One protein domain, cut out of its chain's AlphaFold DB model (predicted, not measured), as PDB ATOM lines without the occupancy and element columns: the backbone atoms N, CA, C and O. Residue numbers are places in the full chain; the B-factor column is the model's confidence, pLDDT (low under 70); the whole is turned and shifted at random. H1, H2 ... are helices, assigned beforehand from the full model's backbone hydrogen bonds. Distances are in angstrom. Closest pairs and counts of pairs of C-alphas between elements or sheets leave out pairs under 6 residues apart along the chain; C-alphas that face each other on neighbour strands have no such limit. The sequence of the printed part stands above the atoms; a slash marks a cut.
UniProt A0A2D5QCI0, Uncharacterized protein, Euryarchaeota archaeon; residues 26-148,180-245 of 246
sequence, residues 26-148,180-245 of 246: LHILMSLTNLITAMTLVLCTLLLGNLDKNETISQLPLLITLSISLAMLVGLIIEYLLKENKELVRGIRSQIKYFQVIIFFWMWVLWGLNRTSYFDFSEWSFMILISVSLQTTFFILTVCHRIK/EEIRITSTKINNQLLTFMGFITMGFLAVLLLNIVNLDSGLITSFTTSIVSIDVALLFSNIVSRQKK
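What this domain is: This is residues 26 to 148 and 180 to 245 of the 246 residues of an uncharacterized protein of Euryarchaeota archaeon (UniProt A0A2D5QCI0). Two helical hairpins, H1 with H2 and H5 with H6, splay into a V where residues 26 to 32 of H1 meet residues 233 to 241 of H6. Between the arms, residues 126 to 138 of H4 pack on H1 and H6, while kinked H3 runs from H2 to H4. The 189 printed residues hold six named helices, H1 to H6 in order, and no named strand: all helix. The whole is compact, with a radius of gyration of the C-alphas of 18.3 A and spans of 56 by 54 by 32 A.

Where its parts are: The longest helices, 30 residues each, are H5, residues 180 to 209, 42.4 A, and H3, residues 86 to 115, 41.2 A. H3 has a kink of 52 degrees near residue 95. H1, residues 26 to 53, 40.6 A, begins at C-alpha 26 (363.181, 137.405, 350.103). H2 is residues 59 to 81, and H4 residues 125 to 148. H6, residues 218 to 243, 37.1 A, ends at C-alpha 243 (364.540, 125.096, 358.320).

How they stand to each other: H5 and H6 form a hairpin, touching at Leu 194 and Leu 234, closest C-alphas 6.4 A. H6 touches H4 at Ser 133 and Ser 226, 5.6 A, a steep tilt of 65 degrees. The hub, H1, touches H2, H4, H5 and H6; its C-alpha 37 is 5.2 A from that of Ser 131 in H4. H3 touches H4 at 54 degrees, a steep tilt, and forms a hairpin with H2, closest C-alphas Ile 68 and Ile 103, 6.8 A. H2 and H5 are apart. Every O i to N i+4 pair is within hydrogen-bond range but in H3, 19 of 26.

The domain as a whole: The C-alphas farthest apart, Glu 55 and Glu 180, are 56.2 A apart. Residues 149 to 179 are not printed; C-alphas 148 and 180 are 20.5 A apart across this cut. Of the links printed whole, none is long. Low confidence, under 70, includes residues 83 to 97 and 180 to 189.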
ATOM      1  N   LEU A  26     363.303 136.603 351.322       72.44
ATOM      2  CA  LEU A  26     363.181 137.405 350.103       72.44
ATOM      3  C   LEU A  26     364.333 137.122 349.126       72.44
ATOM      4  O   LEU A  26     364.117 137.076 347.913       72.44
ATOM      5  N   HIS A  27     365.529 136.842 349.653       74.94
ATOM      6  CA  HIS A  27     366.677 136.422 348.852       74.94
ATOM      7  C   HIS A  27     366.452 135.042 348.217       74.94
ATOM      8  O   HIS A  27     366.660 134.886 347.012       74.94
ATOM      9  N   ILE A  28     365.926 134.070 348.976       74.50
ATOM     10  CA  ILE A  28     365.565 132.740 348.446       74.50
ATOM     11  C   ILE A  28     364.524 132.860 347.332       74.50
ATOM     12  O   ILE A  28     364.646 132.215 346.293       74.50
ATOM     13  N   LEU A  29     363.511 133.705 347.530       80.31
ATOM     14  CA  LEU A  29     362.455 133.918 346.547       80.31
ATOM     15  C   LEU A  29     363.008 134.505 345.235       80.31
ATOM     16  O   LEU A  29     362.596 134.088 344.148       80.31
ATOM     17  N   MET A  30     363.953 135.447 345.317       79.62
ATOM     18  CA  MET A  30     364.544 136.063 344.126       79.62
ATOM     19  C   MET A  30     365.465 135.080 343.396       79.62
ATOM     20  O   MET A  30     365.406 134.978 342.171       79.62
ATOM     21  N   SER A  31     366.257 134.304 344.140       79.44
ATOM     22  CA  SER A  31     367.089 133.235 343.585       79.44
ATOM     23  C   SER A  31     366.244 132.176 342.864       79.44
ATOM     24  O   SER A  31     366.525 131.840 341.712       79.44
ATOM     25  N   LEU A  32     365.144 131.735 343.484       85.81
ATOM     26  CA  LEU A  32     364.188 130.805 342.882       85.81
ATOM     27  C   LEU A  32     363.583 131.368 341.589       85.81
ATOM     28  O   LEU A  32     363.521 130.674 340.579       85.81
ATOM     29  N   THR A  33     363.176 132.637 341.605       88.44
ATOM     30  CA  THR A  33     362.599 133.308 340.430       88.44
ATOM     31  C   THR A  33     363.583 133.361 339.269       88.44
ATOM     32  O   THR A  33     363.218 133.062 338.131       88.44
ATOM     33  N   ASN A  34     364.843 133.694 339.548       88.44
ATOM     34  CA  ASN A  34     365.891 133.730 338.534       88.44
ATOM     35  C   ASN A  34     366.176 132.334 337.973       88.44
ATOM     36  O   ASN A  34     366.302 132.181 336.763       88.44
ATOM     37  N   LEU A  35     366.207 131.309 338.823       89.94
ATOM     38  CA  LEU A  35     366.406 129.924 338.401       89.94
ATOM     39  C   LEU A  35     365.265 129.426 337.499       89.94
ATOM     40  O   LEU A  35     365.530 128.882 336.427       89.94
ATOM     41  N   ILE A  36     364.007 129.673 337.878       91.62
ATOM     42  CA  ILE A  36     362.836 129.321 337.057       91.62
ATOM     43  C   ILE A  36     362.864 130.072 335.721       91.62
ATOM     44  O   ILE A  36     362.619 129.481 334.667       91.62
ATOM     45  N   THR A  37     363.213 131.360 335.741       92.88
ATOM     46  CA  THR A  37     363.318 132.174 334.522       92.88
ATOM     47  C   THR A  37     364.421 131.650 333.599       92.88
ATOM     48  O   THR A  37     364.198 131.529 332.397       92.88
ATOM     49  N   ALA A  38     365.586 131.282 334.139       92.81
ATOM     50  CA  ALA A  38     366.684 130.720 333.356       92.81
ATOM     51  C   ALA A  38     366.277 129.400 332.688       92.81
ATOM     52  O   ALA A  38     366.474 129.235 331.486       92.81
ATOM     53  N   MET A  39     365.634 128.491 333.432       93.06
ATOM     54  CA  MET A  39     365.083 127.254 332.863       93.06
ATOM     55  C   MET A  39     364.073 127.547 331.753       93.06
ATOM     56  O   MET A  39     364.133 126.944 330.684       93.06
ATOM     57  N   THR A  40     363.181 128.511 331.979       94.38
ATOM     58  CA  THR A  40     362.168 128.913 330.998       94.38
ATOM     59  C   THR A  40     362.806 129.446 329.719       94.38
ATOM     60  O   THR A  40     362.400 129.050 328.631       94.38
ATOM     61  N   LEU A  41     363.837 130.289 329.821       94.25
ATOM     62  CA  LEU A  41     364.567 130.812 328.664       94.25
ATOM     63  C   LEU A  41     365.299 129.712 327.891       94.25
ATOM     64  O   LEU A  41     365.283 129.731 326.660       94.25
ATOM     65  N   VAL A  42     365.900 128.739 328.580       94.25
ATOM     66  CA  VAL A  42     366.519 127.569 327.936       94.25
ATOM     67  C   VAL A  42     365.474 126.783 327.147       94.25
ATOM     68  O   VAL A  42     365.689 126.498 325.971       94.25
ATOM     69  N   LEU A  43     364.318 126.496 327.746       93.19
ATOM     70  CA  LEU A  43     363.232 125.775 327.080       93.19
ATOM     71  C   LEU A  43     362.670 126.558 325.886       93.19
ATOM     72  O   LEU A  43     362.510 125.995 324.806       93.19
ATOM     73  N   CYS A  44     362.466 127.870 326.039       92.12
ATOM     74  CA  CYS A  44     362.056 128.744 324.939       92.12
ATOM     75  C   CYS A  44     363.083 128.732 323.802       92.12
ATOM     76  O   CYS A  44     362.702 128.688 322.637       92.12
ATOM     77  N   THR A  45     364.378 128.731 324.126       92.88
ATOM     78  CA  THR A  45     365.461 128.666 323.134       92.88
ATOM     79  C   THR A  45     365.424 127.353 322.356       92.88
ATOM     80  O   THR A  45     365.545 127.368 321.134       92.88
ATOM     81  N   LEU A  46     365.233 126.220 323.041       90.50
ATOM     82  CA  LEU A  46     365.126 124.910 322.392       90.50
ATOM     83  C   LEU A  46     363.911 124.842 321.462       90.50
ATOM     84  O   LEU A  46     364.029 124.362 320.336       90.50
ATOM     85  N   LEU A  47     362.767 125.366 321.906       89.25
ATOM     86  CA  LEU A  47     361.548 125.389 321.104       89.25
ATOM     87  C   LEU A  47     361.702 126.297 319.880       89.25
ATOM     88  O   LEU A  47     361.420 125.863 318.765       89.25
ATOM     89  N   LEU A  48     362.234 127.514 320.049       88.75
ATOM     90  CA  LEU A  48     362.518 128.407 318.921       88.75
ATOM     91  C   LEU A  48     363.524 127.788 317.951       88.75
ATOM     92  O   LEU A  48     363.354 127.919 316.747       88.75
ATOM     93  N   GLY A  49     364.535 127.077 318.453       86.56
ATOM     94  CA  GLY A  49     365.500 126.373 317.611       86.56
ATOM     95  C   GLY A  49     364.858 125.264 316.773       86.56
ATOM     96  O   GLY A  49     365.273 125.031 315.641       86.56
ATOM     97  N   ASN A  50     363.828 124.595 317.295       85.56
ATOM     98  CA  ASN A  50     363.061 123.610 316.533       85.56
ATOM     99  C   ASN A  50     362.146 124.271 315.492       85.56
ATOM    100  O   ASN A  50     362.041 123.769 314.376       85.56
ATOM    101  N   LEU A  51     361.523 125.404 315.826       82.50
ATOM    102  CA  LEU A  51     360.694 126.169 314.890       82.50
ATOM    103  C   LEU A  51     361.522 126.776 313.743       82.50
ATOM    104  O   LEU A  51     361.080 126.767 312.592       82.50
ATOM    105  N   ASP A  52     362.732 127.251 314.036       79.69
ATOM    106  CA  ASP A  52     363.667 127.812 313.053       79.69
ATOM    107  C   ASP A  52     364.152 126.754 312.051       79.69
ATOM    108  O   ASP A  52     364.135 126.989 310.847       79.69
ATOM    109  N   LYS A  53     364.473 125.537 312.522       77.25
ATOM    110  CA  LYS A  53     364.829 124.397 311.650       77.25
ATOM    111  C   LYS A  53     363.731 124.023 310.657       77.25
ATOM    112  O   LYS A  53     364.035 123.473 309.604       77.25
ATOM    113  N   ASN A  54     362.479 124.303 311.003       76.88
ATOM    114  CA  ASN A  54     361.323 124.049 310.150       76.88
ATOM    115  C   ASN A  54     360.987 125.255 309.243       76.88
ATOM    116  O   ASN A  54     359.924 125.258 308.630       76.88
ATOM    117  N   GLU A  55     361.850 126.282 309.193       72.62
ATOM    118  CA  GLU A  55     361.684 127.544 308.445       72.62
ATOM    119  C   GLU A  55     360.381 128.301 308.766       72.62
ATOM    120  O   GLU A  55     359.877 129.098 307.976       72.62
ATOM    121  N   THR A  56     359.820 128.070 309.953       68.38
ATOM    122  CA  THR A  56     358.512 128.630 310.334       68.38
ATOM    123  C   THR A  56     358.594 130.045 310.899       68.38
ATOM    124  O   THR A  56     357.582 130.744 310.951       68.38
ATOM    125  N   ILE A  57     359.778 130.482 311.337       76.12
ATOM    126  CA  ILE A  57     359.964 131.739 312.065       76.12
ATOM    127  C   ILE A  57     361.209 132.497 311.597       76.12
ATOM    128  O   ILE A  57     362.137 131.933 311.030       76.12
ATOM    129  N   SER A  58     361.242 133.802 311.874       80.31
ATOM    130  CA  SER A  58     362.457 134.609 311.727       80.31
ATOM    131  C   SER A  58     363.511 134.190 312.761       80.31
ATOM    132  O   SER A  58     363.180 133.968 313.923       80.31
ATOM    133  N   GLN A  59     364.788 134.185 312.372       84.12
ATOM    134  CA  GLN A  59     365.927 133.858 313.248       84.12
ATOM    135  C   GLN A  59     366.140 134.854 314.400       84.12
ATOM    136  O   GLN A  59     366.814 134.552 315.387       84.12
ATOM    137  N   LEU A  60     365.594 136.068 314.291       88.06
ATOM    138  CA  LEU A  60     365.902 137.159 315.214       88.06
ATOM    139  C   LEU A  60     365.441 136.870 316.660       88.06
ATOM    140  O   LEU A  60     366.260 137.006 317.572       88.06
ATOM    141  N   PRO A  61     364.205 136.405 316.923       89.31
ATOM    142  CA  PRO A  61     363.779 136.045 318.277       89.31
ATOM    143  C   PRO A  61     364.560 134.871 318.877       89.31
ATOM    144  O   PRO A  61     364.770 134.844 320.093       89.31
ATOM    145  N   LEU A  62     365.048 133.942 318.045       90.81
ATOM    146  CA  LEU A  62     365.914 132.848 318.490       90.81
ATOM    147  C   LEU A  62     367.258 133.398 318.974       90.81
ATOM    148  O   LEU A  62     367.673 133.089 320.088       90.81
ATOM    149  N   LEU A  63     367.899 134.262 318.183       92.81
ATOM    150  CA  LEU A  63     369.179 134.878 318.542       92.81
ATOM    151  C   LEU A  63     369.084 135.710 319.825       92.81
ATOM    152  O   LEU A  63     369.967 135.616 320.680       92.81
ATOM    153  N   ILE A  64     368.011 136.490 319.994       93.50
ATOM    154  CA  ILE A  64     367.806 137.291 321.208       93.50
ATOM    155  C   ILE A  64     367.604 136.378 322.422       93.50
ATOM    156  O   ILE A  64     368.293 136.540 323.430       93.50
ATOM    157  N   THR A  65     366.706 135.391 322.322       93.50
ATOM    158  CA  THR A  65     366.414 134.470 323.434       93.50
ATOM    159  C   THR A  65     367.649 133.665 323.826       93.50
ATOM    160  O   THR A  65     367.961 133.575 325.012       93.50
ATOM    161  N   LEU A  66     368.404 133.165 322.844       94.38
ATOM    162  CA  LEU A  66     369.664 132.457 323.060       94.38
ATOM    163  C   LEU A  66     370.692 133.340 323.778       94.38
ATOM    164  O   LEU A  66     371.299 132.906 324.755       94.38
ATOM    165  N   SER A  67     370.863 134.585 323.322       93.69
ATOM    166  CA  SER A  67     371.824 135.528 323.910       93.69
ATOM    167  C   SER A  67     371.485 135.845 325.366       93.69
ATOM    168  O   SER A  67     372.357 135.800 326.234       93.69
ATOM    169  N   ILE A  68     370.207 136.120 325.650       93.25
ATOM    170  CA  ILE A  68     369.735 136.421 327.005       93.25
ATOM    171  C   ILE A  68     369.854 135.184 327.904       93.25
ATOM    172  O   ILE A  68     370.336 135.296 329.032       93.25
ATOM    173  N   SER A  69     369.475 134.005 327.401       93.81
ATOM    174  CA  SER A  69     369.605 132.726 328.109       93.81
ATOM    175  C   SER A  69     371.056 132.449 328.508       93.81
ATOM    176  O   SER A  69     371.344 132.194 329.677       93.81
ATOM    177  N   LEU A  70     371.992 132.576 327.561       92.69
ATOM    178  CA  LEU A  70     373.412 132.336 327.810       92.69
ATOM    179  C   LEU A  70     373.970 133.305 328.854       92.69
ATOM    180  O   LEU A  70     374.623 132.876 329.801       92.69
ATOM    181  N   ALA A  71     373.685 134.600 328.715       89.81
ATOM    182  CA  ALA A  71     374.143 135.601 329.669       89.81
ATOM    183  C   ALA A  71     373.548 135.382 331.073       89.81
ATOM    184  O   ALA A  71     374.256 135.539 332.067       89.81
ATOM    185  N   MET A  72     372.289 134.938 331.173       88.44
ATOM    186  CA  MET A  72     371.670 134.578 332.450       88.44
ATOM    187  C   MET A  72     372.322 133.345 333.088       88.44
ATOM    188  O   MET A  72     372.613 133.364 334.283       88.44
ATOM    189  N   LEU A  73     372.599 132.295 332.309       89.56
ATOM    190  CA  LEU A  73     373.294 131.097 332.794       89.56
ATOM    191  C   LEU A  73     374.711 131.420 333.265       89.56
ATOM    192  O   LEU A  73     375.105 130.994 334.347       89.56
ATOM    193  N   VAL A  74     375.462 132.201 332.487       86.75
ATOM    194  CA  VAL A  74     376.802 132.659 332.870       86.75
ATOM    195  C   VAL A  74     376.735 133.473 334.161       86.75
ATOM    196  O   VAL A  74     377.524 133.217 335.067       86.75
ATOM    197  N   GLY A  75     375.766 134.385 334.288       82.44
ATOM    198  CA  GLY A  75     375.532 135.146 335.515       82.44
ATOM    199  C   GLY A  75     375.305 134.244 336.731       82.44
ATOM    200  O   GLY A  75     375.993 134.396 337.737       82.44
ATOM    201  N   LEU A  76     374.418 133.251 336.608       83.38
ATOM    202  CA  LEU A  76     374.131 132.285 337.675       83.38
ATOM    203  C   LEU A  76     375.343 131.407 338.026       83.38
ATOM    204  O   LEU A  76     375.582 131.138 339.201       83.38
ATOM    205  N   ILE A  77     376.121 130.969 337.031       82.94
ATOM    206  CA  ILE A  77     377.329 130.156 337.248       82.94
ATOM    207  C   ILE A  77     378.397 130.972 337.973       82.94
ATOM    208  O   ILE A  77     378.965 130.498 338.955       82.94
ATOM    209  N   ILE A  78     378.663 132.196 337.514       79.94
ATOM    210  CA  ILE A  78     379.617 133.102 338.160       79.94
ATOM    211  C   ILE A  78     379.182 133.353 339.602       79.94
ATOM    212  O   ILE A  78     379.996 133.238 340.512       79.94
ATOM    213  N   GLU A  79     377.903 133.636 339.830       74.88
ATOM    214  CA  GLU A  79     377.368 133.865 341.169       74.88
ATOM    215  C   GLU A  79     377.532 132.639 342.079       74.88
ATOM    216  O   GLU A  79     377.940 132.769 343.234       74.88
ATOM    217  N   TYR A  80     377.265 131.443 341.555       78.38
ATOM    218  CA  TYR A  80     377.456 130.195 342.285       78.38
ATOM    219  C   TYR A  80     378.930 129.959 342.648       78.38
ATOM    220  O   TYR A  80     379.231 129.623 343.792       78.38
ATOM    221  N   LEU A  81     379.853 130.179 341.703       78.50
ATOM    222  CA  LEU A  81     381.294 130.005 341.912       78.50
ATOM    223  C   LEU A  81     381.886 131.058 342.860       78.50
ATOM    224  O   LEU A  81     382.784 130.753 343.641       78.50
ATOM    225  N   LEU A  82     381.391 132.296 342.811       74.25
ATOM    226  CA  LEU A  82     381.880 133.410 343.629       74.25
ATOM    227  C   LEU A  82     381.141 133.552 344.966       74.25
ATOM    228  O   LEU A  82     381.400 134.502 345.704       74.25
ATOM    229  N   LYS A  83     380.269 132.604 345.319       69.88
ATOM    230  CA  LYS A  83     379.471 132.618 346.554       69.88
ATOM    231  C   LYS A  83     380.288 132.876 347.831       69.88
ATOM    232  O   LYS A  83     379.767 133.470 348.773       69.88
ATOM    233  N   GLU A  84     381.553 132.460 347.862       67.69
ATOM    234  CA  GLU A  84     382.451 132.635 349.014       67.69
ATOM    235  C   GLU A  84     383.246 133.959 348.987       67.69
ATOM    236  O   GLU A  84     383.697 134.426 350.032       67.69
ATOM    237  N   ASN A  85     383.356 134.625 347.830       67.38
ATOM    238  CA  ASN A  85     384.189 135.815 347.612       67.38
ATOM    239  C   ASN A  85     383.346 137.090 347.440       67.38
ATOM    240  O   ASN A  85     383.128 137.585 346.331       67.38
ATOM    241  N   LYS A  86     382.893 137.659 348.565       61.66
ATOM    242  CA  LYS A  86     381.934 138.784 348.613       61.66
ATOM    243  C   LYS A  86     382.391 140.063 347.889       61.66
ATOM    244  O   LYS A  86     381.549 140.810 347.393       61.66
ATOM    245  N   GLU A  87     383.695 140.324 347.807       60.81
ATOM    246  CA  GLU A  87     384.234 141.541 347.175       60.81
ATOM    247  C   GLU A  87     384.086 141.532 345.646       60.81
ATOM    248  O   GLU A  87     383.694 142.540 345.055       60.81
ATOM    249  N   LEU A  88     384.308 140.379 345.008       60.12
ATOM    250  CA  LEU A  88     384.171 140.219 343.556       60.12
ATOM    251  C   LEU A  88     382.700 140.218 343.118       60.12
ATOM    252  O   LEU A  88     382.354 140.798 342.087       60.12
ATOM    253  N   VAL A  89     381.814 139.653 343.946       61.53
ATOM    254  CA  VAL A  89     380.357 139.676 343.721       61.53
ATOM    255  C   VAL A  89     379.830 141.114 343.659       61.53
ATOM    256  O   VAL A  89     378.972 141.424 342.830       61.53
ATOM    257  N   ARG A  90     380.370 142.026 344.480       58.06
ATOM    258  CA  ARG A  90     379.902 143.420 344.547       58.06
ATOM    259  C   ARG A  90     380.213 144.223 343.279       58.06
ATOM    260  O   ARG A  90     379.384 145.028 342.864       58.06
ATOM    261  N   GLY A  91     381.359 143.983 342.638       61.03
ATOM    262  CA  GLY A  91     381.717 144.632 341.368       61.03
ATOM    263  C   GLY A  91     380.830 144.190 340.200       61.03
ATOM    264  O   GLY A  91     380.400 145.012 339.391       61.03
ATOM    265  N   ILE A  92     380.483 142.902 340.159       60.94
ATOM    266  CA  ILE A  92     379.641 142.301 339.112       60.94
ATOM    267  C   ILE A  92     378.162 142.709 339.286       60.94
ATOM    268  O   ILE A  92     377.454 142.952 338.305       60.94
ATOM    269  N   ARG A  93     377.711 142.900 340.533       59.78
ATOM    270  CA  ARG A  93     376.335 143.292 340.889       59.78
ATOM    271  C   ARG A  93     375.857 144.585 340.216       59.78
ATOM    272  O   ARG A  93     374.701 144.671 339.811       59.78
ATOM    273  N   SER A  94     376.733 145.578 340.064       59.84
ATOM    274  CA  SER A  94     376.392 146.867 339.436       59.84
ATOM    275  C   SER A  94     375.910 146.708 337.986       59.84
ATOM    276  O   SER A  94     374.907 147.298 337.583       59.84
ATOM    277  N   GLN A  95     376.577 145.849 337.210       62.09
ATOM    278  CA  GLN A  95     376.271 145.641 335.789       62.09
ATOM    279  C   GLN A  95     375.059 144.722 335.581       62.09
ATOM    280  O   GLN A  95     374.296 144.872 334.627       62.09
ATOM    281  N   ILE A  96     374.840 143.808 336.524       67.75
ATOM    282  CA  ILE A  96     373.758 142.826 336.525       67.75
ATOM    283  C   ILE A  96     372.357 143.458 336.614       67.75
ATOM    284  O   ILE A  96     371.410 142.943 336.015       67.75
ATOM    285  N   LYS A  97     372.216 144.580 337.329       69.12
ATOM    286  CA  LYS A  97     370.937 145.289 337.534       69.12
ATOM    287  C   LYS A  97     370.201 145.563 336.225       69.12
ATOM    288  O   LYS A  97     369.020 145.253 336.083       69.12
ATOM    289  N   TYR A  98     370.920 146.134 335.262       74.06
ATOM    290  CA  TYR A  98     370.366 146.515 333.965       74.06
ATOM    291  C   TYR A  98     369.987 145.288 333.140       74.06
ATOM    292  O   TYR A  98     368.953 145.279 332.473       74.06
ATOM    293  N   PHE A  99     370.776 144.221 333.247       80.38
ATOM    294  CA  PHE A  99     370.500 142.972 332.555       80.38
ATOM    295  C   PHE A  99     369.204 142.306 333.043       80.38
ATOM    296  O   PHE A  99     368.436 141.791 332.235       80.38
ATOM    297  N   GLN A 100     368.887 142.395 334.337       81.25
ATOM    298  CA  GLN A 100     367.629 141.867 334.874       81.25
ATOM    299  C   GLN A 100     366.393 142.597 334.318       81.25
ATOM    300  O   GLN A 100     365.366 141.962 334.077       81.25
ATOM    301  N   VAL A 101     366.496 143.902 334.043       84.31
ATOM    302  CA  VAL A 101     365.428 144.671 333.375       84.31
ATOM    303  C   VAL A 101     365.251 144.220 331.923       84.31
ATOM    304  O   VAL A 101     364.119 144.083 331.459       84.31
ATOM    305  N   ILE A 102     366.353 143.932 331.222       89.12
ATOM    306  CA  ILE A 102     366.315 143.388 329.857       89.12
ATOM    307  C   ILE A 102     365.618 142.022 329.848       89.12
ATOM    308  O   ILE A 102     364.713 141.814 329.041       89.12
ATOM    309  N   ILE A 103     365.982 141.118 330.769       90.12
ATOM    310  CA  ILE A 103     365.324 139.809 330.903       90.12
ATOM    311  C   ILE A 103     363.830 139.993 331.175       90.12
ATOM    312  O   ILE A 103     363.013 139.356 330.516       90.12
ATOM    313  N   PHE A 104     363.468 140.866 332.119       91.06
ATOM    314  CA  PHE A 104     362.072 141.137 332.459       91.06
ATOM    315  C   PHE A 104     361.265 141.569 331.233       91.06
ATOM    316  O   PHE A 104     360.221 140.986 330.937       91.06
ATOM    317  N   PHE A 105     361.767 142.549 330.480       92.50
ATOM    318  CA  PHE A 105     361.086 143.025 329.282       92.50
ATOM    319  C   PHE A 105     360.986 141.931 328.214       92.50
ATOM    320  O   PHE A 105     359.932 141.753 327.606       92.50
ATOM    321  N   TRP A 106     362.049 141.147 328.023       94.69
ATOM    322  CA  TRP A 106     362.038 140.052 327.058       94.69
ATOM    323  C   TRP A 106     361.044 138.947 327.425       94.69
ATOM    324  O   TRP A 106     360.323 138.463 326.557       94.69
ATOM    325  N   MET A 107     360.931 138.591 328.706       93.81
ATOM    326  CA  MET A 107     359.937 137.621 329.174       93.81
ATOM    327  C   MET A 107     358.505 138.097 328.914       93.81
ATOM    328  O   MET A 107     357.663 137.307 328.488       93.81
ATOM    329  N   TRP A 108     358.236 139.393 329.090       93.88
ATOM    330  CA  TRP A 108     356.958 139.999 328.710       93.88
ATOM    331  C   TRP A 108     356.696 139.935 327.204       93.88
ATOM    332  O   TRP A 108     355.572 139.638 326.796       93.88
ATOM    333  N   VAL A 109     357.720 140.162 326.376       93.06
ATOM    334  CA  VAL A 109     357.623 140.008 324.917       93.06
ATOM    335  C   VAL A 109     357.309 138.557 324.547       93.06
ATOM    336  O   VAL A 109     356.352 138.327 323.815       93.06
ATOM    337  N   LEU A 110     358.041 137.574 325.085       91.75
ATOM    338  CA  LEU A 110     357.794 136.149 324.828       91.75
ATOM    339  C   LEU A 110     356.380 135.728 325.237       91.75
ATOM    340  O   LEU A 110     355.696 135.036 324.484       91.75
ATOM    341  N   TRP A 111     355.912 136.192 326.396       92.38
ATOM    342  CA  TRP A 111     354.542 135.956 326.841       92.38
ATOM    343  C   TRP A 111     353.502 136.595 325.914       92.38
ATOM    344  O   TRP A 111     352.511 135.950 325.569       92.38
ATOM    345  N   GLY A 112     353.731 137.833 325.471       88.50
ATOM    346  CA  GLY A 112     352.865 138.513 324.508       88.50
ATOM    347  C   GLY A 112     352.793 137.772 323.173       88.50
ATOM    348  O   GLY A 112     351.698 137.531 322.666       88.50
ATOM    349  N   LEU A 113     353.942 137.338 322.650       88.44
ATOM    350  CA  LEU A 113     354.037 136.591 321.393       88.44
ATOM    351  C   LEU A 113     353.321 135.237 321.476       88.44
ATOM    352  O   LEU A 113     352.553 134.899 320.573       88.44
ATOM    353  N   ASN A 114     353.504 134.515 322.587       87.56
ATOM    354  CA  ASN A 114     352.777 133.282 322.889       87.56
ATOM    355  C   ASN A 114     351.256 133.514 322.916       87.56
ATOM    356  O   ASN A 114     350.485 132.763 322.327       87.56
ATOM    357  N   ARG A 115     350.808 134.606 323.549       84.06
ATOM    358  CA  ARG A 115     349.382 134.946 323.663       84.06
ATOM    359  C   ARG A 115     348.735 135.304 322.327       84.06
ATOM    360  O   ARG A 115     347.559 135.024 322.133       84.06
ATOM    361  N   THR A 116     349.486 135.925 321.423       83.44
ATOM    362  CA  THR A 116     349.025 136.213 320.055       83.44
ATOM    363  C   THR A 116     349.093 134.999 319.123       83.44
ATOM    364  O   THR A 116     348.814 135.146 317.937       83.44
ATOM    365  N   SER A 117     349.492 133.825 319.633       78.50
ATOM    366  CA  SER A 117     349.742 132.608 318.849       78.50
ATOM    367  C   SER A 117     350.744 132.810 317.707       78.50
ATOM    368  O   SER A 117     350.752 132.052 316.743       78.50
ATOM    369  N   TYR A 118     351.603 133.831 317.814       76.38
ATOM    370  CA  TYR A 118     352.667 134.088 316.844       76.38
ATOM    371  C   TYR A 118     353.773 133.035 316.969       76.38
ATOM    372  O   TYR A 118     354.343 132.597 315.974       76.38
ATOM    373  N   PHE A 119     354.039 132.604 318.204       79.44
ATOM    374  CA  PHE A 119     354.858 131.442 318.511       79.44
ATOM    375  C   PHE A 119     354.034 130.436 319.293       79.44
ATOM    376  O   PHE A 119     353.428 130.786 320.306       79.44
ATOM    377  N   ASP A 120     354.037 129.190 318.829       78.56
ATOM    378  CA  ASP A 120     353.379 128.102 319.533       78.56
ATOM    379  C   ASP A 120     354.297 127.557 320.630       78.56
ATOM    380  O   ASP A 120     355.064 126.616 320.429       78.56
ATOM    381  N   PHE A 121     354.234 128.180 321.808       78.44
ATOM    382  CA  PHE A 121     354.857 127.641 323.014       78.44
ATOM    383  C   PHE A 121     353.891 126.767 323.816       78.44
ATOM    384  O   PHE A 121     354.078 126.662 325.023       78.44
ATOM    385  N   SER A 122     352.852 126.168 323.218       75.75
ATOM    386  CA  SER A 122     351.785 125.453 323.942       75.75
ATOM    387  C   SER A 122     352.310 124.527 325.054       75.75
ATOM    388  O   SER A 122     351.835 124.603 326.188       75.75
ATOM    389  N   GLU A 123     353.380 123.771 324.789       78.00
ATOM    390  CA  GLU A 123     354.017 122.881 325.772       78.00
ATOM    391  C   GLU A 123     354.609 123.606 326.996       78.00
ATOM    392  O   GLU A 123     354.527 123.103 328.114       78.00
ATOM    393  N   TRP A 124     355.184 124.798 326.812       83.81
ATOM    394  CA  TRP A 124     355.942 125.537 327.839       83.81
ATOM    395  C   TRP A 124     355.312 126.881 328.228       83.81
ATOM    396  O   TRP A 124     355.868 127.635 329.030       83.81
ATOM    397  N   SER A 125     354.121 127.165 327.706       84.50
ATOM    398  CA  SER A 125     353.334 128.377 327.939       84.50
ATOM    399  C   SER A 125     353.137 128.644 329.436       84.50
ATOM    400  O   SER A 125     353.265 129.779 329.904       84.50
ATOM    401  N   PHE A 126     352.937 127.580 330.221       85.25
ATOM    402  CA  PHE A 126     352.802 127.675 331.673       85.25
ATOM    403  C   PHE A 126     354.093 128.150 332.365       85.25
ATOM    404  O   PHE A 126     354.015 128.932 333.309       85.25
ATOM    405  N   MET A 127     355.283 127.748 331.897       90.00
ATOM    406  CA  MET A 127     356.559 128.194 332.481       90.00
ATOM    407  C   MET A 127     356.847 129.664 332.182       90.00
ATOM    408  O   MET A 127     357.329 130.390 333.058       90.00
ATOM    409  N   ILE A 128     356.494 130.125 330.976       91.25
ATOM    410  CA  ILE A 128     356.555 131.546 330.607       91.25
ATOM    411  C   ILE A 128     355.661 132.355 331.549       91.25
ATOM    412  O   ILE A 128     356.105 133.351 332.122       91.25
ATOM    413  N   LEU A 129     354.428 131.893 331.762       90.81
ATOM    414  CA  LEU A 129     353.467 132.551 332.639       90.81
ATOM    415  C   LEU A 129     353.941 132.607 334.099       90.81
ATOM    416  O   LEU A 129     353.864 133.670 334.718       90.81
ATOM    417  N   ILE A 130     354.463 131.502 334.640       90.75
ATOM    418  CA  ILE A 130     355.040 131.450 335.993       90.75
ATOM    419  C   ILE A 130     356.181 132.465 336.118       90.75
ATOM    420  O   ILE A 130     356.192 133.281 337.040       90.75
ATOM    421  N   SER A 131     357.118 132.455 335.170       92.69
ATOM    422  CA  SER A 131     358.280 133.346 335.197       92.69
ATOM    423  C   SER A 131     357.876 134.817 335.146       92.69
ATOM    424  O   SER A 131     358.317 135.601 335.987       92.69
ATOM    425  N   VAL A 132     356.984 135.197 334.225       92.62
ATOM    426  CA  VAL A 132     356.476 136.575 334.121       92.62
ATOM    427  C   VAL A 132     355.747 136.995 335.395       92.62
ATOM    428  O   VAL A 132     355.950 138.113 335.870       92.62
ATOM    429  N   SER A 133     354.947 136.109 335.991       90.00
ATOM    430  CA  SER A 133     354.201 136.390 337.227       90.00
ATOM    431  C   SER A 133     355.132 136.656 338.410       90.00
ATOM    432  O   SER A 133     354.982 137.658 339.121       90.00
ATOM    433  N   LEU A 134     356.145 135.805 338.587       88.88
ATOM    434  CA  LEU A 134     357.151 135.961 339.635       88.88
ATOM    435  C   LEU A 134     357.979 137.234 339.427       88.88
ATOM    436  O   LEU A 134     358.099 138.049 340.343       88.88
ATOM    437  N   GLN A 135     358.491 137.462 338.216       87.69
ATOM    438  CA  GLN A 135     359.281 138.659 337.926       87.69
ATOM    439  C   GLN A 135     358.469 139.950 338.083       87.69
ATOM    440  O   GLN A 135     358.982 140.931 338.618       87.69
ATOM    441  N   THR A 136     357.198 139.955 337.676       86.69
ATOM    442  CA  THR A 136     356.304 141.112 337.841       86.69
ATOM    443  C   THR A 136     356.062 141.414 339.314       86.69
ATOM    444  O   THR A 136     356.126 142.571 339.721       86.69
ATOM    445  N   THR A 137     355.873 140.380 340.137       82.19
ATOM    446  CA  THR A 137     355.747 140.532 341.593       82.19
ATOM    447  C   THR A 137     356.991 141.189 342.187       82.19
ATOM    448  O   THR A 137     356.882 142.152 342.946       82.19
ATOM    449  N   PHE A 138     358.183 140.738 341.789       78.56
ATOM    450  CA  PHE A 138     359.444 141.340 342.226       78.56
ATOM    451  C   PHE A 138     359.634 142.773 341.749       78.56
ATOM    452  O   PHE A 138     360.093 143.624 342.515       78.56
ATOM    453  N   PHE A 139     359.280 143.055 340.500       80.44
ATOM    454  CA  PHE A 139     359.370 144.396 339.948       80.44
ATOM    455  C   PHE A 139     358.460 145.362 340.718       80.44
ATOM    456  O   PHE A 139     358.925 146.401 341.186       80.44
ATOM    457  N   ILE A 140     357.199 144.980 340.952       76.00
ATOM    458  CA  ILE A 140     356.246 145.758 341.755       76.00
ATOM    459  C   ILE A 140     356.780 145.963 343.172       76.00
ATOM    460  O   ILE A 140     356.754 147.084 343.676       76.00
ATOM    461  N   LEU A 141     357.312 144.917 343.807       72.31
ATOM    462  CA  LEU A 141     357.887 145.019 345.146       72.31
ATOM    463  C   LEU A 141     359.048 146.021 345.189       72.31
ATOM    464  O   LEU A 141     359.105 146.868 346.081       72.31
ATOM    465  N   THR A 142     359.932 145.961 344.191       69.44
ATOM    466  CA  THR A 142     361.079 146.868 344.044       69.44
ATOM    467  C   THR A 142     360.621 148.315 343.902       69.44
ATOM    468  O   THR A 142     361.128 149.201 344.594       69.44
ATOM    469  N   VAL A 143     359.634 148.565 343.039       67.00
ATOM    470  CA  VAL A 143     359.074 149.900 342.798       67.00
ATOM    471  C   VAL A 143     358.375 150.431 344.051       67.00
ATOM    472  O   VAL A 143     358.677 151.539 344.492       67.00
ATOM    473  N   CYS A 144     357.509 149.633 344.681       65.31
ATOM    474  CA  CYS A 144     356.828 149.997 345.924       65.31
ATOM    475  C   CYS A 144     357.822 150.339 347.041       65.31
ATOM    476  O   CYS A 144     357.618 151.308 347.777       65.31
ATOM    477  N   HIS A 145     358.912 149.578 347.154       65.38
ATOM    478  CA  HIS A 145     359.953 149.830 348.142       65.38
ATOM    479  C   HIS A 145     360.700 151.141 347.865       65.38
ATOM    480  O   HIS A 145     360.843 151.965 348.769       65.38
ATOM    481  N   ARG A 146     361.107 151.387 346.612       67.06
ATOM    482  CA  ARG A 146     361.779 152.639 346.214       67.06
ATOM    483  C   ARG A 146     360.893 153.866 346.446       67.06
ATOM    484  O   ARG A 146     361.369 154.856 346.991       67.06
ATOM    485  N   ILE A 147     359.600 153.786 346.121       57.91
ATOM    486  CA  ILE A 147     358.639 154.878 346.364       57.91
ATOM    487  C   ILE A 147     358.479 155.144 347.865       57.91
ATOM    488  O   ILE A 147     358.425 156.297 348.293       57.91
ATOM    489  N   LYS A 148     358.413 154.090 348.685       58.28
ATOM    490  CA  LYS A 148     358.280 154.228 350.140       58.28
ATOM    491  C   LYS A 148     359.511 154.882 350.772       58.28
ATOM    492  O   LYS A 148     359.342 155.707 351.664       58.28
ATOM    493  N   GLU A 180     370.691 142.442 361.671       47.41
ATOM    494  CA  GLU A 180     369.414 141.986 362.226       47.41
ATOM    495  C   GLU A 180     368.256 142.944 361.877       47.41
ATOM    496  O   GLU A 180     367.166 142.480 361.545       47.41
ATOM    497  N   GLU A 181     368.476 144.264 361.832       45.38
ATOM    498  CA  GLU A 181     367.463 145.231 361.369       45.38
ATOM    499  C   GLU A 181     367.102 145.062 359.881       45.38
ATOM    500  O   GLU A 181     365.918 145.114 359.514       45.38
ATOM    501  N   ILE A 182     368.089 144.787 359.020       46.09
ATOM    502  CA  ILE A 182     367.857 144.479 357.599       46.09
ATOM    503  C   ILE A 182     367.042 143.183 357.467       46.09
ATOM    504  O   ILE A 182     366.046 143.143 356.740       46.09
ATOM    505  N   ARG A 183     367.375 142.148 358.243       50.25
ATOM    506  CA  ARG A 183     366.654 140.867 358.249       50.25
ATOM    507  C   ARG A 183     365.210 140.984 358.745       50.25
ATOM    508  O   ARG A 183     364.298 140.368 358.179       50.25
ATOM    509  N   ILE A 184     364.987 141.765 359.803       50.19
ATOM    510  CA  ILE A 184     363.650 142.061 360.335       50.19
ATOM    511  C   ILE A 184     362.814 142.770 359.261       50.19
ATOM    512  O   ILE A 184     361.626 142.473 359.104       50.19
ATOM    513  N   THR A 185     363.440 143.636 358.460       60.03
ATOM    514  CA  THR A 185     362.787 144.332 357.346       60.03
ATOM    515  C   THR A 185     362.403 143.373 356.217       60.03
ATOM    516  O   THR A 185     361.236 143.367 355.817       60.03
ATOM    517  N   SER A 186     363.296 142.490 355.761       54.12
ATOM    518  CA  SER A 186     362.978 141.520 354.700       54.12
ATOM    519  C   SER A 186     361.926 140.490 355.111       54.12
ATOM    520  O   SER A 186     360.999 140.203 354.354       54.12
ATOM    521  N   THR A 187     361.993 139.983 356.347       62.72
ATOM    522  CA  THR A 187     360.986 139.044 356.877       62.72
ATOM    523  C   THR A 187     359.614 139.710 356.970       62.72
ATOM    524  O   THR A 187     358.592 139.105 356.635       62.72
ATOM    525  N   LYS A 188     359.576 140.982 357.384       64.56
ATOM    526  CA  LYS A 188     358.350 141.784 357.413       64.56
ATOM    527  C   LYS A 188     357.792 141.996 356.007       64.56
ATOM    528  O   LYS A 188     356.589 141.834 355.828       64.56
ATOM    529  N   ILE A 189     358.640 142.297 355.023       68.56
ATOM    530  CA  ILE A 189     358.235 142.453 353.620       68.56
ATOM    531  C   ILE A 189     357.669 141.138 353.067       68.56
ATOM    532  O   ILE A 189     356.575 141.139 352.507       68.56
ATOM    533  N   ASN A 190     358.357 140.012 353.276       71.25
ATOM    534  CA  ASN A 190     357.892 138.705 352.816       71.25
ATOM    535  C   ASN A 190     356.546 138.323 353.451       71.25
ATOM    536  O   ASN A 190     355.639 137.891 352.753       71.25
ATOM    537  N   ASN A 191     356.371 138.544 354.757       71.88
ATOM    538  CA  ASN A 191     355.100 138.273 355.435       71.88
ATOM    539  C   ASN A 191     353.969 139.209 354.973       71.88
ATOM    540  O   ASN A 191     352.820 138.774 354.874       71.88
ATOM    541  N   GLN A 192     354.274 140.477 354.676       76.31
ATOM    542  CA  GLN A 192     353.315 141.407 354.073       76.31
ATOM    543  C   GLN A 192     352.881 140.934 352.686       76.31
ATOM    544  O   GLN A 192     351.686 140.926 352.404       76.31
ATOM    545  N   LEU A 193     353.829 140.493 351.857       74.19
ATOM    546  CA  LEU A 193     353.546 139.948 350.533       74.19
ATOM    547  C   LEU A 193     352.720 138.659 350.626       74.19
ATOM    548  O   LEU A 193     351.725 138.528 349.928       74.19
ATOM    549  N   LEU A 194     353.060 137.762 351.550       78.19
ATOM    550  CA  LEU A 194     352.339 136.509 351.786       78.19
ATOM    551  C   LEU A 194     350.900 136.753 352.268       78.19
ATOM    552  O   LEU A 194     349.974 136.077 351.837       78.19
ATOM    553  N   THR A 195     350.693 137.768 353.108       74.19
ATOM    554  CA  THR A 195     349.351 138.171 353.560       74.19
ATOM    555  C   THR A 195     348.553 138.822 352.428       74.19
ATOM    556  O   THR A 195     347.373 138.531 352.255       74.19
ATOM    557  N   PHE A 196     349.190 139.689 351.638       74.56
ATOM    558  CA  PHE A 196     348.565 140.334 350.485       74.56
ATOM    559  C   PHE A 196     348.147 139.317 349.418       74.56
ATOM    560  O   PHE A 196     347.003 139.348 348.967       74.56
ATOM    561  N   MET A 197     349.034 138.382 349.070       82.38
ATOM    562  CA  MET A 197     348.699 137.307 348.139       82.38
ATOM    563  C   MET A 197     347.628 136.388 348.721       82.38
ATOM    564  O   MET A 197     346.663 136.101 348.027       82.38
ATOM    565  N   GLY A 198     347.668 136.089 350.025       75.50
ATOM    566  CA  GLY A 198     346.578 135.392 350.710       75.50
ATOM    567  C   GLY A 198     345.208 136.067 350.551       75.50
ATOM    568  O   GLY A 198     344.211 135.376 350.339       75.50
ATOM    569  N   PHE A 199     345.130 137.405 350.581       80.81
ATOM    570  CA  PHE A 199     343.883 138.129 350.296       80.81
ATOM    571  C   PHE A 199     343.434 137.986 348.840       80.81
ATOM    572  O   PHE A 199     342.242 137.796 348.595       80.81
ATOM    573  N   ILE A 200     344.363 138.057 347.882       82.38
ATOM    574  CA  ILE A 200     344.060 137.848 346.459       82.38
ATOM    575  C   ILE A 200     343.539 136.426 346.237       82.38
ATOM    576  O   ILE A 200     342.492 136.252 345.615       82.38
ATOM    577  N   THR A 201     344.214 135.425 346.795       84.81
ATOM    578  CA  THR A 201     343.849 134.011 346.677       84.81
ATOM    579  C   THR A 201     342.497 133.731 347.316       84.81
ATOM    580  O   THR A 201     341.647 133.100 346.694       84.81
ATOM    581  N   MET A 202     342.246 134.255 348.518       82.06
ATOM    582  CA  MET A 202     340.957 134.090 349.196       82.06
ATOM    583  C   MET A 202     339.820 134.798 348.448       82.06
ATOM    584  O   MET A 202     338.742 134.230 348.285       82.06
ATOM    585  N   GLY A 203     340.056 136.019 347.958       83.06
ATOM    586  CA  GLY A 203     339.082 136.755 347.152       83.06
ATOM    587  C   GLY A 203     338.755 136.025 345.849       83.06
ATOM    588  O   GLY A 203     337.588 135.881 345.494       83.06
ATOM    589  N   PHE A 204     339.773 135.495 345.173       85.75
ATOM    590  CA  PHE A 204     339.595 134.714 343.955       85.75
ATOM    591  C   PHE A 204     338.848 133.398 344.213       85.75
ATOM    592  O   PHE A 204     337.917 133.068 343.479       85.75
ATOM    593  N   LEU A 205     339.175 132.690 345.299       84.31
ATOM    594  CA  LEU A 205     338.455 131.488 345.717       84.31
ATOM    595  C   LEU A 205     336.980 131.789 346.017       84.31
ATOM    596  O   LEU A 205     336.110 131.021 345.617       84.31
ATOM    597  N   ALA A 206     336.680 132.915 346.670       84.69
ATOM    598  CA  ALA A 206     335.305 133.338 346.920       84.69
ATOM    599  C   ALA A 206     334.537 133.590 345.611       84.69
ATOM    600  O   ALA A 206     333.402 133.144 345.467       84.69
ATOM    601  N   VAL A 207     335.165 134.248 344.634       85.88
ATOM    602  CA  VAL A 207     334.578 134.491 343.306       85.88
ATOM    603  C   VAL A 207     334.318 133.178 342.548       85.88
ATOM    604  O   VAL A 207     333.269 133.045 341.915       85.88
ATOM    605  N   LEU A 208     335.220 132.194 342.656       84.56
ATOM    606  CA  LEU A 208     335.027 130.849 342.097       84.56
ATOM    607  C   LEU A 208     333.892 130.086 342.794       84.56
ATOM    608  O   LEU A 208     333.051 129.497 342.122       84.56
ATOM    609  N   LEU A 209     333.831 130.121 344.129       84.88
ATOM    610  CA  LEU A 209     332.780 129.456 344.912       84.88
ATOM    611  C   LEU A 209     331.392 130.041 344.644       84.88
ATOM    612  O   LEU A 209     330.406 129.311 344.629       84.88
ATOM    613  N   LEU A 210     331.315 131.349 344.392       88.25
ATOM    614  CA  LEU A 210     330.086 132.022 343.972       88.25
ATOM    615  C   LEU A 210     329.731 131.752 342.499       88.25
ATOM    616  O   LEU A 210     328.731 132.279 342.014       88.25
ATOM    617  N   ASN A 211     330.534 130.949 341.790       81.69
ATOM    618  CA  ASN A 211     330.385 130.612 340.375       81.69
ATOM    619  C   ASN A 211     330.249 131.851 339.468       81.69
ATOM    620  O   ASN A 211     329.603 131.817 338.423       81.69
ATOM    621  N   ILE A 212     330.855 132.969 339.884       80.31
ATOM    622  CA  ILE A 212     330.891 134.222 339.114       80.31
ATOM    623  C   ILE A 212     331.828 134.058 337.908       80.31
ATOM    624  O   ILE A 212     331.695 134.748 336.899       80.31
ATOM    625  N   VAL A 213     332.794 133.145 338.019       79.69
ATOM    626  CA  VAL A 213     333.876 132.944 337.064       79.69
ATOM    627  C   VAL A 213     334.054 131.448 336.809       79.69
ATOM    628  O   VAL A 213     334.107 130.667 337.753       79.69
ATOM    629  N   ASN A 214     334.192 131.061 335.536       78.50
ATOM    630  CA  ASN A 214     334.446 129.678 335.133       78.50
ATOM    631  C   ASN A 214     335.940 129.455 334.820       78.50
ATOM    632  O   ASN A 214     336.556 130.243 334.095       78.50
ATOM    633  N   LEU A 215     336.504 128.364 335.347       75.94
ATOM    634  CA  LEU A 215     337.892 127.930 335.141       75.94
ATOM    635  C   LEU A 215     338.194 127.514 333.695       75.94
ATOM    636  O   LEU A 215     339.361 127.539 333.308       75.94
ATOM    637  N   ASP A 216     337.166 127.201 332.900       77.62
ATOM    638  CA  ASP A 216     337.306 126.858 331.475       77.62
ATOM    639  C   ASP A 216     337.771 128.046 330.615       77.62
ATOM    640  O   ASP A 216     338.215 127.883 329.478       77.62
ATOM    641  N   SER A 217     337.673 129.272 331.140       81.56
ATOM    642  CA  SER A 217     338.194 130.451 330.460       81.56
ATOM    643  C   SER A 217     339.716 130.505 330.576       81.56
ATOM    644  O   SER A 217     340.253 130.650 331.674       81.56
ATOM    645  N   GLY A 218     340.421 130.511 329.440       78.25
ATOM    646  CA  GLY A 218     341.889 130.575 329.412       78.25
ATOM    647  C   GLY A 218     342.487 131.784 330.151       78.25
ATOM    648  O   GLY A 218     343.604 131.704 330.668       78.25
ATOM    649  N   LEU A 219     341.740 132.889 330.280       79.38
ATOM    650  CA  LEU A 219     342.138 134.036 331.108       79.38
ATOM    651  C   LEU A 219     342.155 133.691 332.598       79.38
ATOM    652  O   LEU A 219     343.077 134.074 333.314       79.38
ATOM    653  N   ILE A 220     341.142 132.961 333.051       84.75
ATOM    654  CA  ILE A 220     340.965 132.560 334.444       84.75
ATOM    655  C   ILE A 220     341.958 131.469 334.797       84.75
ATOM    656  O   ILE A 220     342.577 131.550 335.854       84.75
ATOM    657  N   THR A 221     342.188 130.507 333.902       84.12
ATOM    658  CA  THR A 221     343.254 129.517 334.071       84.12
ATOM    659  C   THR A 221     344.607 130.214 334.211       84.12
ATOM    660  O   THR A 221     345.327 129.957 335.170       84.12
ATOM    661  N   SER A 222     344.915 131.179 333.334       84.38
ATOM    662  CA  SER A 222     346.170 131.940 333.400       84.38
ATOM    663  C   SER A 222     346.302 132.737 334.703       84.38
ATOM    664  O   SER A 222     347.352 132.742 335.348       84.38
ATOM    665  N   PHE A 223     345.227 133.398 335.133       85.12
ATOM    666  CA  PHE A 223     345.206 134.134 336.394       85.12
ATOM    667  C   PHE A 223     345.388 133.202 337.604       85.12
ATOM    668  O   PHE A 223     346.189 133.492 338.490       85.12
ATOM    669  N   THR A 224     344.735 132.038 337.588       87.12
ATOM    670  CA  THR A 224     344.867 130.993 338.615       87.12
ATOM    671  C   THR A 224     346.305 130.494 338.707       87.12
ATOM    672  O   THR A 224     346.881 130.480 339.792       87.12
ATOM    673  N   THR A 225     346.922 130.138 337.576       86.56
ATOM    674  CA  THR A 225     348.325 129.703 337.529       86.56
ATOM    675  C   THR A 225     349.259 130.782 338.070       86.56
ATOM    676  O   THR A 225     350.179 130.466 338.820       86.56
ATOM    677  N   SER A 226     348.996 132.052 337.750       88.00
ATOM    678  CA  SER A 226     349.785 133.184 338.247       88.00
ATOM    679  C   SER A 226     349.718 133.280 339.775       88.00
ATOM    680  O   SER A 226     350.765 133.272 340.422       88.00
ATOM    681  N   ILE A 227     348.512 133.279 340.356       87.19
ATOM    682  CA  ILE A 227     348.304 133.315 341.815       87.19
ATOM    683  C   ILE A 227     349.008 132.139 342.495       87.19
ATOM    684  O   ILE A 227     349.849 132.346 343.370       87.19
ATOM    685  N   VAL A 228     348.712 130.914 342.052       88.06
ATOM    686  CA  VAL A 228     349.258 129.690 342.656       88.06
ATOM    687  C   VAL A 228     350.782 129.686 342.586       88.06
ATOM    688  O   VAL A 228     351.438 129.332 343.562       88.06
ATOM    689  N   SER A 229     351.365 130.110 341.463       88.75
ATOM    690  CA  SER A 229     352.820 130.149 341.311       88.75
ATOM    691  C   SER A 229     353.495 131.091 342.308       88.75
ATOM    692  O   SER A 229     354.528 130.738 342.881       88.75
ATOM    693  N   ILE A 230     352.892 132.255 342.562       87.75
ATOM    694  CA  ILE A 230     353.438 133.239 343.495       87.75
ATOM    695  C   ILE A 230     353.273 132.745 344.936       87.75
ATOM    696  O   ILE A 230     354.238 132.790 345.699       87.75
ATOM    697  N   ASP A 231     352.105 132.207 345.295       86.25
ATOM    698  CA  ASP A 231     351.859 131.635 346.624       86.25
ATOM    699  C   ASP A 231     352.823 130.489 346.943       86.25
ATOM    700  O   ASP A 231     353.450 130.474 348.005       86.25
ATOM    701  N   VAL A 232     353.004 129.551 346.009       87.56
ATOM    702  CA  VAL A 232     353.934 128.426 346.175       87.56
ATOM    703  C   VAL A 232     355.365 128.927 346.350       87.56
ATOM    704  O   VAL A 232     356.065 128.457 347.248       87.56
ATOM    705  N   ALA A 233     355.802 129.901 345.548       85.69
ATOM    706  CA  ALA A 233     357.146 130.459 345.659       85.69
ATOM    707  C   ALA A 233     357.372 131.155 347.017       85.69
ATOM    708  O   ALA A 233     358.414 130.953 347.645       85.69
ATOM    709  N   LEU A 234     356.385 131.917 347.504       85.12
ATOM    710  CA  LEU A 234     356.424 132.593 348.808       85.12
ATOM    711  C   LEU A 234     356.437 131.613 349.984       85.12
ATOM    712  O   LEU A 234     357.151 131.815 350.969       85.12
ATOM    713  N   LEU A 235     355.649 130.541 349.900       84.81
ATOM    714  CA  LEU A 235     355.640 129.489 350.912       84.81
ATOM    715  C   LEU A 235     356.966 128.731 350.922       84.81
ATOM    716  O   LEU A 235     357.538 128.524 351.994       84.81
ATOM    717  N   PHE A 236     357.480 128.371 349.744       85.25
ATOM    718  CA  PHE A 236     358.766 127.700 349.601       85.25
ATOM    719  C   PHE A 236     359.891 128.529 350.224       85.25
ATOM    720  O   PHE A 236     360.643 128.020 351.058       85.25
ATOM    721  N   SER A 237     359.975 129.820 349.892       82.88
ATOM    722  CA  SER A 237     361.028 130.691 350.415       82.88
ATOM    723  C   SER A 237     360.978 130.818 351.942       82.88
ATOM    724  O   SER A 237     362.009 130.748 352.617       82.88
ATOM    725  N   ASN A 238     359.774 130.912 352.509       82.69
ATOM    726  CA  ASN A 238     359.564 130.979 353.950       82.69
ATOM    727  C   ASN A 238     359.954 129.662 354.643       82.69
ATOM    728  O   ASN A 238     360.685 129.691 355.634       82.69
ATOM    729  N   ILE A 239     359.533 128.508 354.115       82.69
ATOM    730  CA  ILE A 239     359.877 127.184 354.665       82.69
ATOM    731  C   ILE A 239     361.394 126.978 354.672       82.69
ATOM    732  O   ILE A 239     361.956 126.634 355.713       82.69
ATOM    733  N   VAL A 240     362.062 127.242 353.546       80.81
ATOM    734  CA  VAL A 240     363.518 127.074 353.418       80.81
ATOM    735  C   VAL A 240     364.264 127.985 354.396       80.81
ATOM    736  O   VAL A 240     365.190 127.531 355.070       80.81
ATOM    737  N   SER A 241     363.826 129.239 354.557       78.56
ATOM    738  CA  SER A 241     364.447 130.166 355.517       78.56
ATOM    739  C   SER A 241     364.288 129.721 356.980       78.56
ATOM    740  O   SER A 241     365.172 129.960 357.804       78.56
ATOM    741  N   ARG A 242     363.175 129.049 357.318       76.81
ATOM    742  CA  ARG A 242     362.887 128.551 358.673       76.81
ATOM    743  C   ARG A 242     363.677 127.293 359.013       76.81
ATOM    744  O   ARG A 242     364.161 127.193 360.135       76.81
ATOM    745  N   GLN A 243     363.831 126.360 358.073       71.31
ATOM    746  CA  GLN A 243     364.540 125.096 358.320       71.31
ATOM    747  C   GLN A 243     366.019 125.295 358.661       71.31
ATOM    748  O   GLN A 243     366.552 124.557 359.474       71.31
ATOM    749  N   LYS A 244     366.671 126.325 358.110       61.00
ATOM    750  CA  LYS A 244     368.062 126.668 358.455       61.00
ATOM    751  C   LYS A 244     368.235 127.407 359.785       61.00
ATOM    752  O   LYS A 244     369.361 127.718 360.163       61.00
ATOM    753  N   LYS A 245     367.132 127.757 360.445       52.12
ATOM    754  CA  LYS A 245     367.113 128.449 361.740       52.12
ATOM    755  C   LYS A 245     367.072 127.464 362.921       52.12
ATOM    756  O   LYS A 245     367.249 127.914 364.050       52.12
TER     757      LYS A 245